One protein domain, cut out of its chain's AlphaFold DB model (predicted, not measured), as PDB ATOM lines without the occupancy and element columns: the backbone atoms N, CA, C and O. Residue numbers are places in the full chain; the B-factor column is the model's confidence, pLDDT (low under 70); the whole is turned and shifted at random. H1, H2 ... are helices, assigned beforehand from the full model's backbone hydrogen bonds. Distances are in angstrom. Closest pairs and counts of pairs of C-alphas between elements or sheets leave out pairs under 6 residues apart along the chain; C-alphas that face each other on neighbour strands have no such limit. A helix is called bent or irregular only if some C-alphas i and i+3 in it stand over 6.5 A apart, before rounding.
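AT A GLANCE: This is residues 622 to 720 of the 1090 residues of a protein of Candidatus Helarchaeota archaeon (UniProt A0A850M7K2). Helix H2 lies in the middle of a small helical body, with H1 packed on one side of it and a hairpin of H3 and H4 on the other. H3 and H4 open from their shared link like a narrow V, and the short H5 with the tail of residues 715 to 720 follows the far end of H4. The 99 printed residues hold five named helices, H1 to H5 in order along the chain, and no named strand; the class is all helix, and the helices pack mostly crossed. The whole is compact, with a radius of gyration of the C-alphas of 13.1 A, and only just elongated, spanning 41 by 27 by 20 A.

IN THESE COORDINATES: H2, the longest helix, runs from Pro 651 at (-7.488, 12.472, -13.545) to Gln 666 at (-26.533, 16.044, -2.546), 22.3 A. H1 is residues 629 to 641, 18.0 A long, with C-alpha 629 at (-22.796, 18.193, 0.677). H3 is residues 673 to 684, 16.5 A. H4 is residues 692 to 706, 22.2 A; it is neither bent nor irregular, but only just: C-alphas 702 and 705 are 6.1 A apart. H5 is residues 710 to 714, with C-alpha 714 at (-17.589, -1.326, 9.248).

HOW THE PARTS SIT: H2 is the hub, touching three helices. H1 and H2 form a helical hairpin at a steep tilt of 41 degrees, opposite ways; their closest C-alphas, of Pro 629 and Cys 665, are 5.0 A apart. H3 touches H2 at a steep tilt of 52 degrees, opposite ways, with the C-alphas of Ser 660 and Ala 679 closest at 5.0 A. Residues 652 to 657 of H2 touch residues 695 to 699 of H4; the closest C-alphas, of Val 653 and Ile 695, are 6.4 A apart, and the lines stand at 70.3 degrees, only just about perpendicular. H3 and H4 form a helical hairpin at a shallow tilt of 24 degrees, opposite ways, touching through residues 680 to 684 and 692 to 696; the C-alphas of Gly 684 and Lys 696 are closest at 6.2 A. H5 is close to H4 but not clearly touching, with the C-alphas of Phe 706 and Gly 712 closest at 6.2 A. H1 is apart from H3, H4 and H5. Every O i to N i+4 pair is within hydrogen-bond range in H1, H2, H3 and H5; in H4 it is 9 of 11.

THE WHOLE: The C-alphas farthest apart, of Arg 690 and Leu 720, are 41.8 A apart. The printed part has no cut. The link from H4 to H5 is tight, and the links H1 to H2, H2 to H3 and H3 to H4 are short. The mean pLDDT of the printed part is 89.1; residues 718 to 719 are under 70.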
ATOM      1  N   PHE A 622     -21.833   8.480   4.200       92.69
ATOM      2  CA  PHE A 622     -22.559   9.537   3.486       92.69
ATOM      3  C   PHE A 622     -23.624  10.225   4.362       92.69
ATOM      4  O   PHE A 622     -24.305  11.144   3.907       92.69
ATOM      5  N   ALA A 623     -23.783   9.807   5.625       85.69
ATOM      6  CA  ALA A 623     -24.829  10.281   6.534       85.69
ATOM      7  C   ALA A 623     -24.526  11.670   7.135       85.69
ATOM      8  O   ALA A 623     -24.320  11.820   8.338       85.69
ATOM      9  N   ILE A 624     -24.481  12.712   6.300       87.69
ATOM     10  CA  ILE A 624     -24.273  14.093   6.759       87.69
ATOM     11  C   ILE A 624     -25.541  14.710   7.354       87.69
ATOM     12  O   ILE A 624     -26.634  14.567   6.799       87.69
ATOM     13  N   LYS A 625     -25.363  15.458   8.451       83.62
ATOM     14  CA  LYS A 625     -26.407  16.283   9.083       83.62
ATOM     15  C   LYS A 625     -25.988  17.749   9.222       83.62
ATOM     16  O   LYS A 625     -26.688  18.636   8.752       83.62
ATOM     17  N   GLU A 626     -24.825  18.003   9.824       79.56
ATOM     18  CA  GLU A 626     -24.375  19.358  10.212       79.56
ATOM     19  C   GLU A 626     -23.351  19.987   9.237       79.56
ATOM     20  O   GLU A 626     -22.501  20.785   9.636       79.56
ATOM     21  N   ARG A 627     -23.379  19.609   7.950       86.69
ATOM     22  CA  ARG A 627     -22.470  20.148   6.924       86.69
ATOM     23  C   ARG A 627     -23.110  20.147   5.534       86.69
ATOM     24  O   ARG A 627     -23.968  19.316   5.251       86.69
ATOM     25  N   ASP A 628     -22.674  21.068   4.678       90.50
ATOM     26  CA  ASP A 628     -23.006  21.087   3.253       90.50
ATOM     27  C   ASP A 628     -22.483  19.832   2.509       90.50
ATOM     28  O   ASP A 628     -21.428  19.296   2.876       90.50
ATOM     29  N   PRO A 629     -23.191  19.365   1.460       93.56
ATOM     30  CA  PRO A 629     -22.796  18.193   0.677       93.56
ATOM     31  C   PRO A 629     -21.412  18.280   0.035       93.56
ATOM     32  O   PRO A 629     -20.688  17.290   0.029       93.56
ATOM     33  N   GLU A 630     -21.040  19.446  -0.489       93.94
ATOM     34  CA  GLU A 630     -19.839  19.640  -1.313       93.94
ATOM     35  C   GLU A 630     -18.557  19.555  -0.478       93.94
ATOM     36  O   GLU A 630     -17.654  18.785  -0.806       93.94
ATOM     37  N   THR A 631     -18.504  20.227   0.682       93.06
ATOM     38  CA  THR A 631     -17.398  20.071   1.646       93.06
ATOM     39  C   THR A 631     -17.239  18.609   2.068       93.06
ATOM     40  O   THR A 631     -16.116  18.147   2.285       93.06
ATOM     41  N   HIS A 632     -18.342  17.862   2.209       94.56
ATOM     42  CA  HIS A 632     -18.258  16.456   2.585       94.56
ATOM     43  C   HIS A 632     -17.809  15.559   1.430       94.56
ATOM     44  O   HIS A 632     -16.924  14.734   1.635       94.56
ATOM     45  N   ALA A 633     -18.333  15.749   0.220       96.44
ATOM     46  CA  ALA A 633     -17.896  15.026  -0.970       96.44
ATOM     47  C   ALA A 633     -16.399  15.247  -1.242       96.44
ATOM     48  O   ALA A 633     -15.663  14.279  -1.432       96.44
ATOM     49  N   ALA A 634     -15.915  16.489  -1.132       94.94
ATOM     50  CA  ALA A 634     -14.495  16.819  -1.230       94.94
ATOM     51  C   ALA A 634     -13.660  16.202  -0.089       94.94
ATOM     52  O   ALA A 634     -12.543  15.729  -0.320       94.94
ATOM     53  N   PHE A 635     -14.181  16.150   1.144       94.44
ATOM     54  CA  PHE A 635     -13.530  15.437   2.249       94.44
ATOM     55  C   PHE A 635     -13.434  13.929   1.973       94.44
ATOM     56  O   PHE A 635     -12.349  13.360   2.101       94.44
ATOM     57  N   LEU A 636     -14.534  13.288   1.563       95.38
ATOM     58  CA  LEU A 636     -14.579  11.866   1.228       95.38
ATOM     59  C   LEU A 636     -13.670  11.540   0.046       95.38
ATOM     60  O   LEU A 636     -12.969  10.536   0.099       95.38
ATOM     61  N   PHE A 637     -13.626  12.391  -0.981       94.94
ATOM     62  CA  PHE A 637     -12.731  12.245  -2.126       94.94
ATOM     63  C   PHE A 637     -11.272  12.185  -1.665       94.94
ATOM     64  O   PHE A 637     -10.587  11.195  -1.914       94.94
ATOM     65  N   ASN A 638     -10.818  13.193  -0.913       91.88
ATOM     66  CA  ASN A 638      -9.449  13.239  -0.397       91.88
ATOM     67  C   ASN A 638      -9.152  12.065   0.553       91.88
ATOM     68  O   ASN A 638      -8.085  11.455   0.478       91.88
ATOM     69  N   LEU A 639     -10.106  11.703   1.418       91.06
ATOM     70  CA  LEU A 639      -9.966  10.588   2.351       91.06
ATOM     71  C   LEU A 639      -9.854   9.239   1.618       91.06
ATOM     72  O   LEU A 639      -8.966   8.448   1.936       91.06
ATOM     73  N   ILE A 640     -10.703   8.991   0.616       91.50
ATOM     74  CA  ILE A 640     -10.675   7.787  -0.224       91.50
ATOM     75  C   ILE A 640      -9.387   7.743  -1.045       91.50
ATOM     76  O   ILE A 640      -8.710   6.722  -1.020       91.50
ATOM     77  N   VAL A 641      -9.006   8.821  -1.737       89.25
ATOM     78  CA  VAL A 641      -7.787   8.845  -2.566       89.25
ATOM     79  C   VAL A 641      -6.534   8.609  -1.715       89.25
ATOM     80  O   VAL A 641      -5.676   7.830  -2.123       89.25
ATOM     81  N   SER A 642      -6.473   9.144  -0.485       84.19
ATOM     82  CA  SER A 642      -5.353   8.915   0.452       84.19
ATOM     83  C   SER A 642      -5.145   7.450   0.885       84.19
ATOM     84  O   SER A 642      -4.120   7.122   1.484       84.19
ATOM     85  N   MET A 643      -6.087   6.548   0.580       83.81
ATOM     86  CA  MET A 643      -5.961   5.111   0.851       83.81
ATOM     87  C   MET A 643      -5.118   4.348  -0.176       83.81
ATOM     88  O   MET A 643      -4.718   3.214   0.104       83.81
ATOM     89  N   PHE A 644      -4.872   4.931  -1.352       84.75
ATOM     90  CA  PHE A 644      -4.265   4.259  -2.501       84.75
ATOM     91  C   PHE A 644      -2.956   4.955  -2.921       84.75
ATOM     92  O   PHE A 644      -2.754   6.131  -2.614       84.75
ATOM     93  N   PRO A 645      -2.047   4.260  -3.632       82.44
ATOM     94  CA  PRO A 645      -0.895   4.894  -4.272       82.44
ATOM     95  C   PRO A 645      -1.323   6.027  -5.228       82.44
ATOM     96  O   PRO A 645      -2.323   5.860  -5.936       82.44
ATOM     97  N   PRO A 646      -0.571   7.144  -5.318       71.75
ATOM     98  CA  PRO A 646      -0.914   8.276  -6.189       71.75
ATOM     99  C   PRO A 646      -1.107   7.895  -7.663       71.75
ATOM    100  O   PRO A 646      -1.890   8.518  -8.374       71.75
ATOM    101  N   GLU A 647      -0.411   6.857  -8.129       79.31
ATOM    102  CA  GLU A 647      -0.466   6.372  -9.506       79.31
ATOM    103  C   GLU A 647      -1.736   5.569  -9.825       79.31
ATOM    104  O   GLU A 647      -1.997   5.285 -10.997       79.31
ATOM    105  N   GLU A 648      -2.536   5.171  -8.824       80.38
ATOM    106  CA  GLU A 648      -3.729   4.367  -9.089       80.38
ATOM    107  C   GLU A 648      -4.843   5.176  -9.757       80.38
ATOM    108  O   GLU A 648      -5.471   4.648 -10.674       80.38
ATOM    109  N   PHE A 649      -5.098   6.429  -9.369       86.38
ATOM    110  CA  PHE A 649      -6.197   7.231  -9.922       86.38
ATOM    111  C   PHE A 649      -5.717   8.221 -10.991       86.38
ATOM    112  O   PHE A 649      -5.144   9.261 -10.673       86.38
ATOM    113  N   SER A 650      -6.021   7.958 -12.267       89.94
ATOM    114  CA  SER A 650      -5.846   8.956 -13.333       89.94
ATOM    115  C   SER A 650      -6.884  10.090 -13.219       89.94
ATOM    116  O   SER A 650      -7.968   9.846 -12.685       89.94
ATOM    117  N   PRO A 651      -6.619  11.305 -13.748       90.88
ATOM    118  CA  PRO A 651      -7.488  12.472 -13.545       90.88
ATOM    119  C   PRO A 651      -8.968  12.245 -13.886       90.88
ATOM    120  O   PRO A 651      -9.825  12.586 -13.089       90.88
ATOM    121  N   VAL A 652      -9.279  11.558 -14.990       91.38
ATOM    122  CA  VAL A 652     -10.674  11.263 -15.393       91.38
ATOM    123  C   VAL A 652     -11.372  10.277 -14.435       91.38
ATOM    124  O   VAL A 652     -12.591  10.281 -14.299       91.38
ATOM    125  N   VAL A 653     -10.613   9.421 -13.739       92.44
ATOM    126  CA  VAL A 653     -11.153   8.542 -12.683       92.44
ATOM    127  C   VAL A 653     -11.340   9.324 -11.377       92.44
ATOM    128  O   VAL A 653     -12.270   9.027 -10.631       92.44
ATOM    129  N   GLN A 654     -10.488  10.319 -11.104       93.56
ATOM    130  CA  GLN A 654     -10.653  11.241  -9.973       93.56
ATOM    131  C   GLN A 654     -11.892  12.126 -10.158       93.56
ATOM    132  O   GLN A 654     -12.717  12.198  -9.256       93.56
ATOM    133  N   GLU A 655     -12.061  12.715 -11.342       93.69
ATOM    134  CA  GLU A 655     -13.230  13.501 -11.752       93.69
ATOM    135  C   GLU A 655     -14.524  12.682 -11.633       93.69
ATOM    136  O   GLU A 655     -15.450  13.094 -10.940       93.69
ATOM    137  N   LEU A 656     -14.560  11.463 -12.197       96.00
ATOM    138  CA  LEU A 656     -15.708  10.565 -12.027       96.00
ATOM    139  C   LEU A 656     -16.003  10.287 -10.543       96.00
ATOM    140  O   LEU A 656     -17.165  10.297 -10.147       96.00
ATOM    141  N   LEU A 657     -14.977  10.030  -9.723       96.38
ATOM    142  CA  LEU A 657     -15.155   9.770  -8.292       96.38
ATOM    143  C   LEU A 657     -15.707  10.998  -7.551       96.38
ATOM    144  O   LEU A 657     -16.640  10.838  -6.770       96.38
ATOM    145  N   LEU A 658     -15.168  12.194  -7.797       96.62
ATOM    146  CA  LEU A 658     -15.616  13.429  -7.154       96.62
ATOM    147  C   LEU A 658     -17.076  13.737  -7.509       96.62
ATOM    148  O   LEU A 658     -17.906  13.812  -6.606       96.62
ATOM    149  N   ASN A 659     -17.413  13.778  -8.801       96.62
ATOM    150  CA  ASN A 659     -18.778  14.046  -9.265       96.62
ATOM    151  C   ASN A 659     -19.771  13.001  -8.719       96.62
ATOM    152  O   ASN A 659     -20.895  13.331  -8.341       96.62
ATOM    153  N   SER A 660     -19.348  11.730  -8.626       97.44
ATOM    154  CA  SER A 660     -20.169  10.669  -8.029       97.44
ATOM    155  C   SER A 660     -20.413  10.925  -6.544       97.44
ATOM    156  O   SER A 660     -21.544  10.784  -6.086       97.44
ATOM    157  N   LEU A 661     -19.382  11.312  -5.784       97.44
ATOM    158  CA  LEU A 661     -19.498  11.643  -4.360       97.44
ATOM    159  C   LEU A 661     -20.378  12.877  -4.129       97.44
ATOM    160  O   LEU A 661     -21.159  12.877  -3.182       97.44
ATOM    161  N   GLU A 662     -20.301  13.891  -4.990       96.38
ATOM    162  CA  GLU A 662     -21.152  15.086  -4.928       96.38
ATOM    163  C   GLU A 662     -22.626  14.729  -5.152       96.38
ATOM    164  O   GLU A 662     -23.445  14.990  -4.273       96.38
ATOM    165  N   ASN A 663     -22.950  14.021  -6.242       96.38
ATOM    166  CA  ASN A 663     -24.293  13.501  -6.539       96.38
ATOM    167  C   ASN A 663     -24.832  12.628  -5.372       96.38
ATOM    168  O   ASN A 663     -25.954  12.825  -4.900       96.38
ATOM    169  N   THR A 664     -23.984  11.755  -4.808       96.44
ATOM    170  CA  THR A 664     -24.283  10.910  -3.629       96.44
ATOM    171  C   THR A 664     -24.578  11.718  -2.359       96.44
ATOM    172  O   THR A 664     -25.450  11.348  -1.576       96.44
ATOM    173  N   CYS A 665     -23.839  12.804  -2.113       94.94
ATOM    174  CA  CYS A 665     -24.008  13.627  -0.913       94.94
ATOM    175  C   CYS A 665     -25.157  14.636  -1.058       94.94
ATOM    176  O   CYS A 665     -25.791  14.987  -0.059       94.94
ATOM    177  N   GLN A 666     -25.439  15.114  -2.271       94.50
ATOM    178  CA  GLN A 666     -26.533  16.044  -2.546       94.50
ATOM    179  C   GLN A 666     -27.897  15.348  -2.424       94.50
ATOM    180  O   GLN A 666     -28.744  15.822  -1.665       94.50
ATOM    181  N   ASP A 667     -28.099  14.200  -3.081       92.44
ATOM    182  CA  ASP A 667     -29.366  13.460  -3.031       92.44
ATOM    183  C   ASP A 667     -29.485  12.599  -1.759       92.44
ATOM    184  O   ASP A 667     -28.775  11.609  -1.575       92.44
ATOM    185  N   LEU A 668     -30.448  12.940  -0.896       88.81
ATOM    186  CA  LEU A 668     -30.781  12.199   0.327       88.81
ATOM    187  C   LEU A 668     -31.055  10.704   0.082       88.81
ATOM    188  O   LEU A 668     -30.676   9.885   0.916       88.81
ATOM    189  N   GLN A 669     -31.666  10.338  -1.051       89.00
ATOM    190  CA  GLN A 669     -31.962   8.942  -1.400       89.00
ATOM    191  C   GLN A 669     -30.709   8.165  -1.830       89.00
ATOM    192  O   GLN A 669     -30.705   6.931  -1.804       89.00
ATOM    193  N   LYS A 670     -29.627   8.869  -2.196       92.12
ATOM    194  CA  LYS A 670     -28.349   8.272  -2.604       92.12
ATOM    195  C   LYS A 670     -27.293   8.239  -1.501       92.12
ATOM    196  O   LYS A 670     -26.249   7.643  -1.736       92.12
ATOM    197  N   ARG A 671     -27.549   8.791  -0.303       92.12
ATOM    198  CA  ARG A 671     -26.628   8.781   0.862       92.12
ATOM    199  C   ARG A 671     -26.464   7.389   1.498       92.12
ATOM    200  O   ARG A 671     -26.762   7.182   2.672       92.12
ATOM    201  N   ASN A 672     -26.028   6.424   0.703       90.75
ATOM    202  CA  ASN A 672     -25.820   5.016   1.026       90.75
ATOM    203  C   ASN A 672     -24.891   4.384  -0.035       90.75
ATOM    204  O   ASN A 672     -24.678   4.947  -1.111       90.75
ATOM    205  N   ILE A 673     -24.317   3.217   0.254       90.25
ATOM    206  CA  ILE A 673     -23.335   2.544  -0.611       90.25
ATOM    207  C   ILE A 673     -23.952   2.158  -1.964       90.25
ATOM    208  O   ILE A 673     -23.266   2.213  -2.985       90.25
ATOM    209  N   GLU A 674     -25.236   1.794  -2.008       90.88
ATOM    210  CA  GLU A 674     -25.913   1.484  -3.272       90.88
ATOM    211  C   GLU A 674     -26.124   2.741  -4.131       90.88
ATOM    212  O   GLU A 674     -25.779   2.751  -5.312       90.88
ATOM    213  N   GLY A 675     -26.607   3.828  -3.525       93.38
ATOM    214  CA  GLY A 675     -26.790   5.138  -4.145       93.38
ATOM    215  C   GLY A 675     -25.498   5.720  -4.711       93.38
ATOM    216  O   GLY A 675     -25.501   6.207  -5.841       93.38
ATOM    217  N   PHE A 676     -24.377   5.550  -4.004       95.00
ATOM    218  CA  PHE A 676     -23.046   5.847  -4.537       95.00
ATOM    219  C   PHE A 676     -22.745   5.067  -5.824       95.00
ATOM    220  O   PHE A 676     -22.252   5.633  -6.802       95.00
ATOM    221  N   TRP A 677     -23.075   3.774  -5.879       94.12
ATOM    222  CA  TRP A 677     -22.863   2.985  -7.093       94.12
ATOM    223  C   TRP A 677     -23.810   3.337  -8.241       94.12
ATOM    224  O   TRP A 677     -23.390   3.178  -9.389       94.12
ATOM    225  N   ARG A 678     -25.022   3.834  -7.953       95.19
ATOM    226  CA  ARG A 678     -25.932   4.415  -8.957       95.19
ATOM    227  C   ARG A 678     -25.357   5.727  -9.508       95.19
ATOM    228  O   ARG A 678     -25.234   5.856 -10.723       95.19
ATOM    229  N   ALA A 679     -24.881   6.628  -8.643       96.31
ATOM    230  CA  ALA A 679     -24.209   7.867  -9.046       96.31
ATOM    231  C   ALA A 679     -22.964   7.604  -9.924       96.31
ATOM    232  O   ALA A 679     -22.784   8.265 -10.943       96.31
ATOM    233  N   VAL A 680     -22.156   6.580  -9.612       95.81
ATOM    234  CA  VAL A 680     -21.012   6.158 -10.452       95.81
ATOM    235  C   VAL A 680     -21.426   5.695 -11.860       95.81
ATOM    236  O   VAL A 680     -20.645   5.848 -12.803       95.81
ATOM    237  N   ASP A 681     -22.628   5.136 -12.035       95.00
ATOM    238  CA  ASP A 681     -23.163   4.865 -13.373       95.00
ATOM    239  C   ASP A 681     -23.684   6.145 -14.042       95.00
ATOM    240  O   ASP A 681     -23.266   6.424 -15.164       95.00
ATOM    241  N   GLU A 682     -24.511   6.944 -13.360       95.44
ATOM    242  CA  GLU A 682     -25.078   8.207 -13.871       95.44
ATOM    243  C   GLU A 682     -24.007   9.196 -14.360       95.44
ATOM    244  O   GLU A 682     -24.062   9.678 -15.493       95.44
ATOM    245  N   GLU A 683     -23.003   9.484 -13.526       95.44
ATOM    246  CA  GLU A 683     -21.885  10.367 -13.870       95.44
ATOM    247  C   GLU A 683     -21.005   9.749 -14.960       95.44
ATOM    248  O   GLU A 683     -20.512  10.441 -15.854       95.44
ATOM    249  N   GLY A 684     -20.857   8.424 -14.953       93.62
ATOM    250  CA  GLY A 684     -20.128   7.714 -15.993       93.62
ATOM    251  C   GLY A 684     -20.821   7.765 -17.360       93.62
ATOM    252  O   GLY A 684     -20.128   7.828 -18.374       93.62
ATOM    253  N   GLU A 685     -22.154   7.840 -17.429       94.19
ATOM    254  CA  GLU A 685     -22.876   8.050 -18.694       94.19
ATOM    255  C   GLU A 685     -22.661   9.447 -19.307       94.19
ATOM    256  O   GLU A 685     -22.945   9.644 -20.493       94.19
ATOM    257  N   LYS A 686     -22.069  10.394 -18.567       92.81
ATOM    258  CA  LYS A 686     -21.617  11.693 -19.102       92.81
ATOM    259  C   LYS A 686     -20.247  11.599 -19.800       92.81
ATOM    260  O   LYS A 686     -19.919  12.455 -20.619       92.81
ATOM    261  N   LEU A 687     -19.455  10.550 -19.540       90.56
ATOM    262  CA  LEU A 687     -18.109  10.382 -20.111       90.56
ATOM    263  C   LEU A 687     -18.132  10.054 -21.619       90.56
ATOM    264  O   LEU A 687     -19.045   9.357 -22.076       90.56
ATOM    265  N   PRO A 688     -17.098  10.440 -22.398       86.12
ATOM    266  CA  PRO A 688     -16.994  10.112 -23.823       86.12
ATOM    267  C   PRO A 688     -17.142   8.601 -24.115       86.12
ATOM    268  O   PRO A 688     -16.445   7.794 -23.487       86.12
ATOM    269  N   PRO A 689     -17.977   8.184 -25.095       81.00
ATOM    270  CA  PRO A 689     -18.345   6.774 -25.287       81.00
ATOM    271  C   PRO A 689     -17.166   5.805 -25.439       81.00
ATOM    272  O   PRO A 689     -17.220   4.688 -24.933       81.00
ATOM    273  N   ARG A 690     -16.080   6.248 -26.090       81.75
ATOM    274  CA  ARG A 690     -14.913   5.424 -26.454       81.75
ATOM    275  C   ARG A 690     -14.277   4.679 -25.271       81.75
ATOM    276  O   ARG A 690     -13.824   3.557 -25.458       81.75
ATOM    277  N   ASN A 691     -14.255   5.291 -24.083       81.50
ATOM    278  CA  ASN A 691     -13.562   4.758 -22.901       81.50
ATOM    279  C   ASN A 691     -14.498   4.586 -21.683       81.50
ATOM    280  O   ASN A 691     -14.049   4.157 -20.619       81.50
ATOM    281  N   ARG A 692     -15.794   4.915 -21.814       91.00
ATOM    282  CA  ARG A 692     -16.777   4.978 -20.715       91.00
ATOM    283  C   ARG A 692     -16.782   3.727 -19.832       91.00
ATOM    284  O   ARG A 692     -16.620   3.819 -18.616       91.00
ATOM    285  N   MET A 693     -16.938   2.554 -20.451       87.94
ATOM    286  CA  MET A 693     -17.007   1.277 -19.734       87.94
ATOM    287  C   MET A 693     -15.702   0.949 -19.003       87.94
ATOM    288  O   MET A 693     -15.743   0.473 -17.870       87.94
ATOM    289  N   GLU A 694     -14.546   1.244 -19.608       88.69
ATOM    290  CA  GLU A 694     -13.238   1.005 -18.991       88.69
ATOM    291  C   GLU A 694     -13.033   1.884 -17.753       88.69
ATOM    292  O   GLU A 694     -12.579   1.389 -16.723       88.69
ATOM    293  N   ILE A 695     -13.419   3.163 -17.819       91.06
ATOM    294  CA  ILE A 695     -13.287   4.117 -16.708       91.06
ATOM    295  C   ILE A 695     -14.198   3.706 -15.539       91.06
ATOM    296  O   ILE A 695     -13.704   3.549 -14.417       91.06
ATOM    297  N   LYS A 696     -15.490   3.427 -15.797       93.19
ATOM    298  CA  LYS A 696     -16.427   2.921 -14.771       93.19
ATOM    299  C   LYS A 696     -15.935   1.612 -14.145       93.19
ATOM    300  O   LYS A 696     -15.906   1.478 -12.920       93.19
ATOM    301  N   ALA A 697     -15.506   0.650 -14.967       89.25
ATOM    302  CA  ALA A 697     -14.988  -0.632 -14.491       89.25
ATOM    303  C   ALA A 697     -13.707  -0.466 -13.660       89.25
ATOM    304  O   ALA A 697     -13.548  -1.133 -12.639       89.25
ATOM    305  N   ALA A 698     -12.808   0.438 -14.052       89.38
ATOM    306  CA  ALA A 698     -11.571   0.690 -13.327       89.38
ATOM    307  C   ALA A 698     -11.827   1.369 -11.967       89.38
ATOM    308  O   ALA A 698     -11.170   1.012 -10.987       89.38
ATOM    309  N   LEU A 699     -12.777   2.310 -11.863       92.50
ATOM    310  CA  LEU A 699     -13.185   2.870 -10.565       92.50
ATOM    311  C   LEU A 699     -13.790   1.777  -9.667       92.50
ATOM    312  O   LEU A 699     -13.348   1.587  -8.530       92.50
ATOM    313  N   ARG A 700     -14.725   0.989 -10.220       91.88
ATOM    314  CA  ARG A 700     -15.359  -0.151  -9.540       91.88
ATOM    315  C   ARG A 700     -14.344  -1.166  -9.016       91.88
ATOM    316  O   ARG A 700     -14.454  -1.582  -7.869       91.88
ATOM    317  N   VAL A 701     -13.335  -1.542  -9.804       87.94
ATOM    318  CA  VAL A 701     -12.318  -2.531  -9.395       87.94
ATOM    319  C   VAL A 701     -11.438  -2.035  -8.242       87.94
ATOM    320  O   VAL A 701     -11.164  -2.826  -7.340       87.94
ATOM    321  N   ARG A 702     -11.035  -0.755  -8.222       87.31
ATOM    322  CA  ARG A 702     -10.236  -0.186  -7.117       87.31
ATOM    323  C   ARG A 702     -11.030  -0.194  -5.809       87.31
ATOM    324  O   ARG A 702     -10.637  -0.844  -4.837       87.31
ATOM    325  N   LEU A 703     -12.198   0.451  -5.808       89.38
ATOM    326  CA  LEU A 703     -13.023   0.615  -4.608       89.38
ATOM    327  C   LEU A 703     -13.712  -0.685  -4.152       89.38
ATOM    328  O   LEU A 703     -14.041  -0.819  -2.975       89.38
ATOM    329  N   ALA A 704     -13.865  -1.697  -5.015       81.25
ATOM    330  CA  ALA A 704     -14.364  -3.013  -4.599       81.25
ATOM    331  C   ALA A 704     -13.469  -3.702  -3.553       81.25
ATOM    332  O   ALA A 704     -13.965  -4.538  -2.803       81.25
ATOM    333  N   SER A 705     -12.175  -3.365  -3.469       71.56
ATOM    334  CA  SER A 705     -11.300  -3.853  -2.389       71.56
ATOM    335  C   SER A 705     -11.656  -3.229  -1.031       71.56
ATOM    336  O   SER A 705     -11.710  -3.916  -0.010       71.56
ATOM    337  N   PHE A 706     -11.980  -1.937  -1.043       81.75
ATOM    338  CA  PHE A 706     -12.352  -1.132   0.114       81.75
ATOM    339  C   PHE A 706     -13.722  -1.555   0.675       81.75
ATOM    340  O   PHE A 706     -13.814  -1.941   1.840       81.75
ATOM    341  N   PHE A 707     -14.756  -1.631  -0.172       82.50
ATOM    342  CA  PHE A 707     -16.121  -2.007   0.229       82.50
ATOM    343  C   PHE A 707     -16.342  -3.510   0.514       82.50
ATOM    344  O   PHE A 707     -17.454  -3.897   0.859       82.50
ATOM    345  N   ARG A 708     -15.329  -4.381   0.376       73.81
ATOM    346  CA  ARG A 708     -15.457  -5.839   0.637       73.81
ATOM    347  C   ARG A 708     -14.509  -6.387   1.709       73.81
ATOM    348  O   ARG A 708     -14.638  -7.544   2.096       73.81
ATOM    349  N   GLY A 709     -13.537  -5.592   2.153       81.50
ATOM    350  CA  GLY A 709     -12.573  -5.989   3.180       81.50
ATOM    351  C   GLY A 709     -13.056  -5.722   4.608       81.50
ATOM    352  O   GLY A 709     -14.246  -5.576   4.877       81.50
ATOM    353  N   SER A 710     -12.096  -5.578   5.521       87.12
ATOM    354  CA  SER A 710     -12.276  -5.028   6.874       87.12
ATOM    355  C   SER A 710     -13.110  -3.739   6.879       87.12
ATOM    356  O   SER A 710     -14.097  -3.660   7.604       87.12
ATOM    357  N   MET A 711     -12.781  -2.763   6.021       88.69
ATOM    358  CA  MET A 711     -13.565  -1.528   5.851       88.69
ATOM    359  C   MET A 711     -15.019  -1.811   5.456       88.69
ATOM    360  O   MET A 711     -15.922  -1.261   6.075       88.69
ATOM    361  N   GLY A 712     -15.261  -2.722   4.508       86.88
ATOM    362  CA  GLY A 712     -16.602  -3.164   4.103       86.88
ATOM    363  C   GLY A 712     -17.404  -3.915   5.175       86.88
ATOM    364  O   GLY A 712     -18.596  -4.135   4.996       86.88
ATOM    365  N   LYS A 713     -16.788  -4.302   6.302       87.38
ATOM    366  CA  LYS A 713     -17.532  -4.778   7.478       87.38
ATOM    367  C   LYS A 713     -18.030  -3.636   8.362       87.38
ATOM    368  O   LYS A 713     -19.083  -3.821   8.968       87.38
ATOM    369  N   VAL A 714     -17.285  -2.527   8.438       90.94
ATOM    370  CA  VAL A 714     -17.589  -1.326   9.248       90.94
ATOM    371  C   VAL A 714     -18.518  -0.369   8.504       90.94
ATOM    372  O   VAL A 714     -19.453   0.165   9.091       90.94
ATOM    373  N   LEU A 715     -18.258  -0.145   7.217       90.06
ATOM    374  CA  LEU A 715     -19.083   0.702   6.366       90.06
ATOM    375  C   LEU A 715     -20.401  -0.005   6.074       90.06
ATOM    376  O   LEU A 715     -20.410  -1.151   5.622       90.06
ATOM    377  N   SER A 716     -21.506   0.669   6.363       83.06
ATOM    378  CA  SER A 716     -22.842   0.108   6.207       83.06
ATOM    379  C   SER A 716     -23.885   1.212   6.177       83.06
ATOM    380  O   SER A 716     -23.705   2.253   6.801       83.06
ATOM    381  N   ASP A 717     -25.008   0.947   5.523       80.31
ATOM    382  CA  ASP A 717     -26.136   1.876   5.400       80.31
ATOM    383  C   ASP A 717     -27.069   1.842   6.634       80.31
ATOM    384  O   ASP A 717     -28.179   2.366   6.610       80.31
ATOM    385  N   THR A 718     -26.614   1.217   7.726       68.75
ATOM    386  CA  THR A 718     -27.316   1.078   9.011       68.75
ATOM    387  C   THR A 718     -27.689   2.419   9.657       68.75
ATOM    388  O   THR A 718     -26.897   3.359   9.596       68.75
ATOM    389  N   PRO A 719     -28.813   2.484  10.399       61.75
ATOM    390  CA  PRO A 719     -29.370   3.717  10.970       61.75
ATOM    391  C   PRO A 719     -28.660   4.228  12.243       61.75
ATOM    392  O   PRO A 719     -29.241   5.023  12.978       61.75
ATOM    393  N   LEU A 720     -27.434   3.776  12.535       77.88
ATOM    394  CA  LEU A 720     -26.649   4.262  13.676       77.88
ATOM    395  C   LEU A 720     -26.290   5.739  13.469       77.88
ATOM    396  O   LEU A 720     -25.433   6.059  12.639       77.88
TER     397      LEU A 720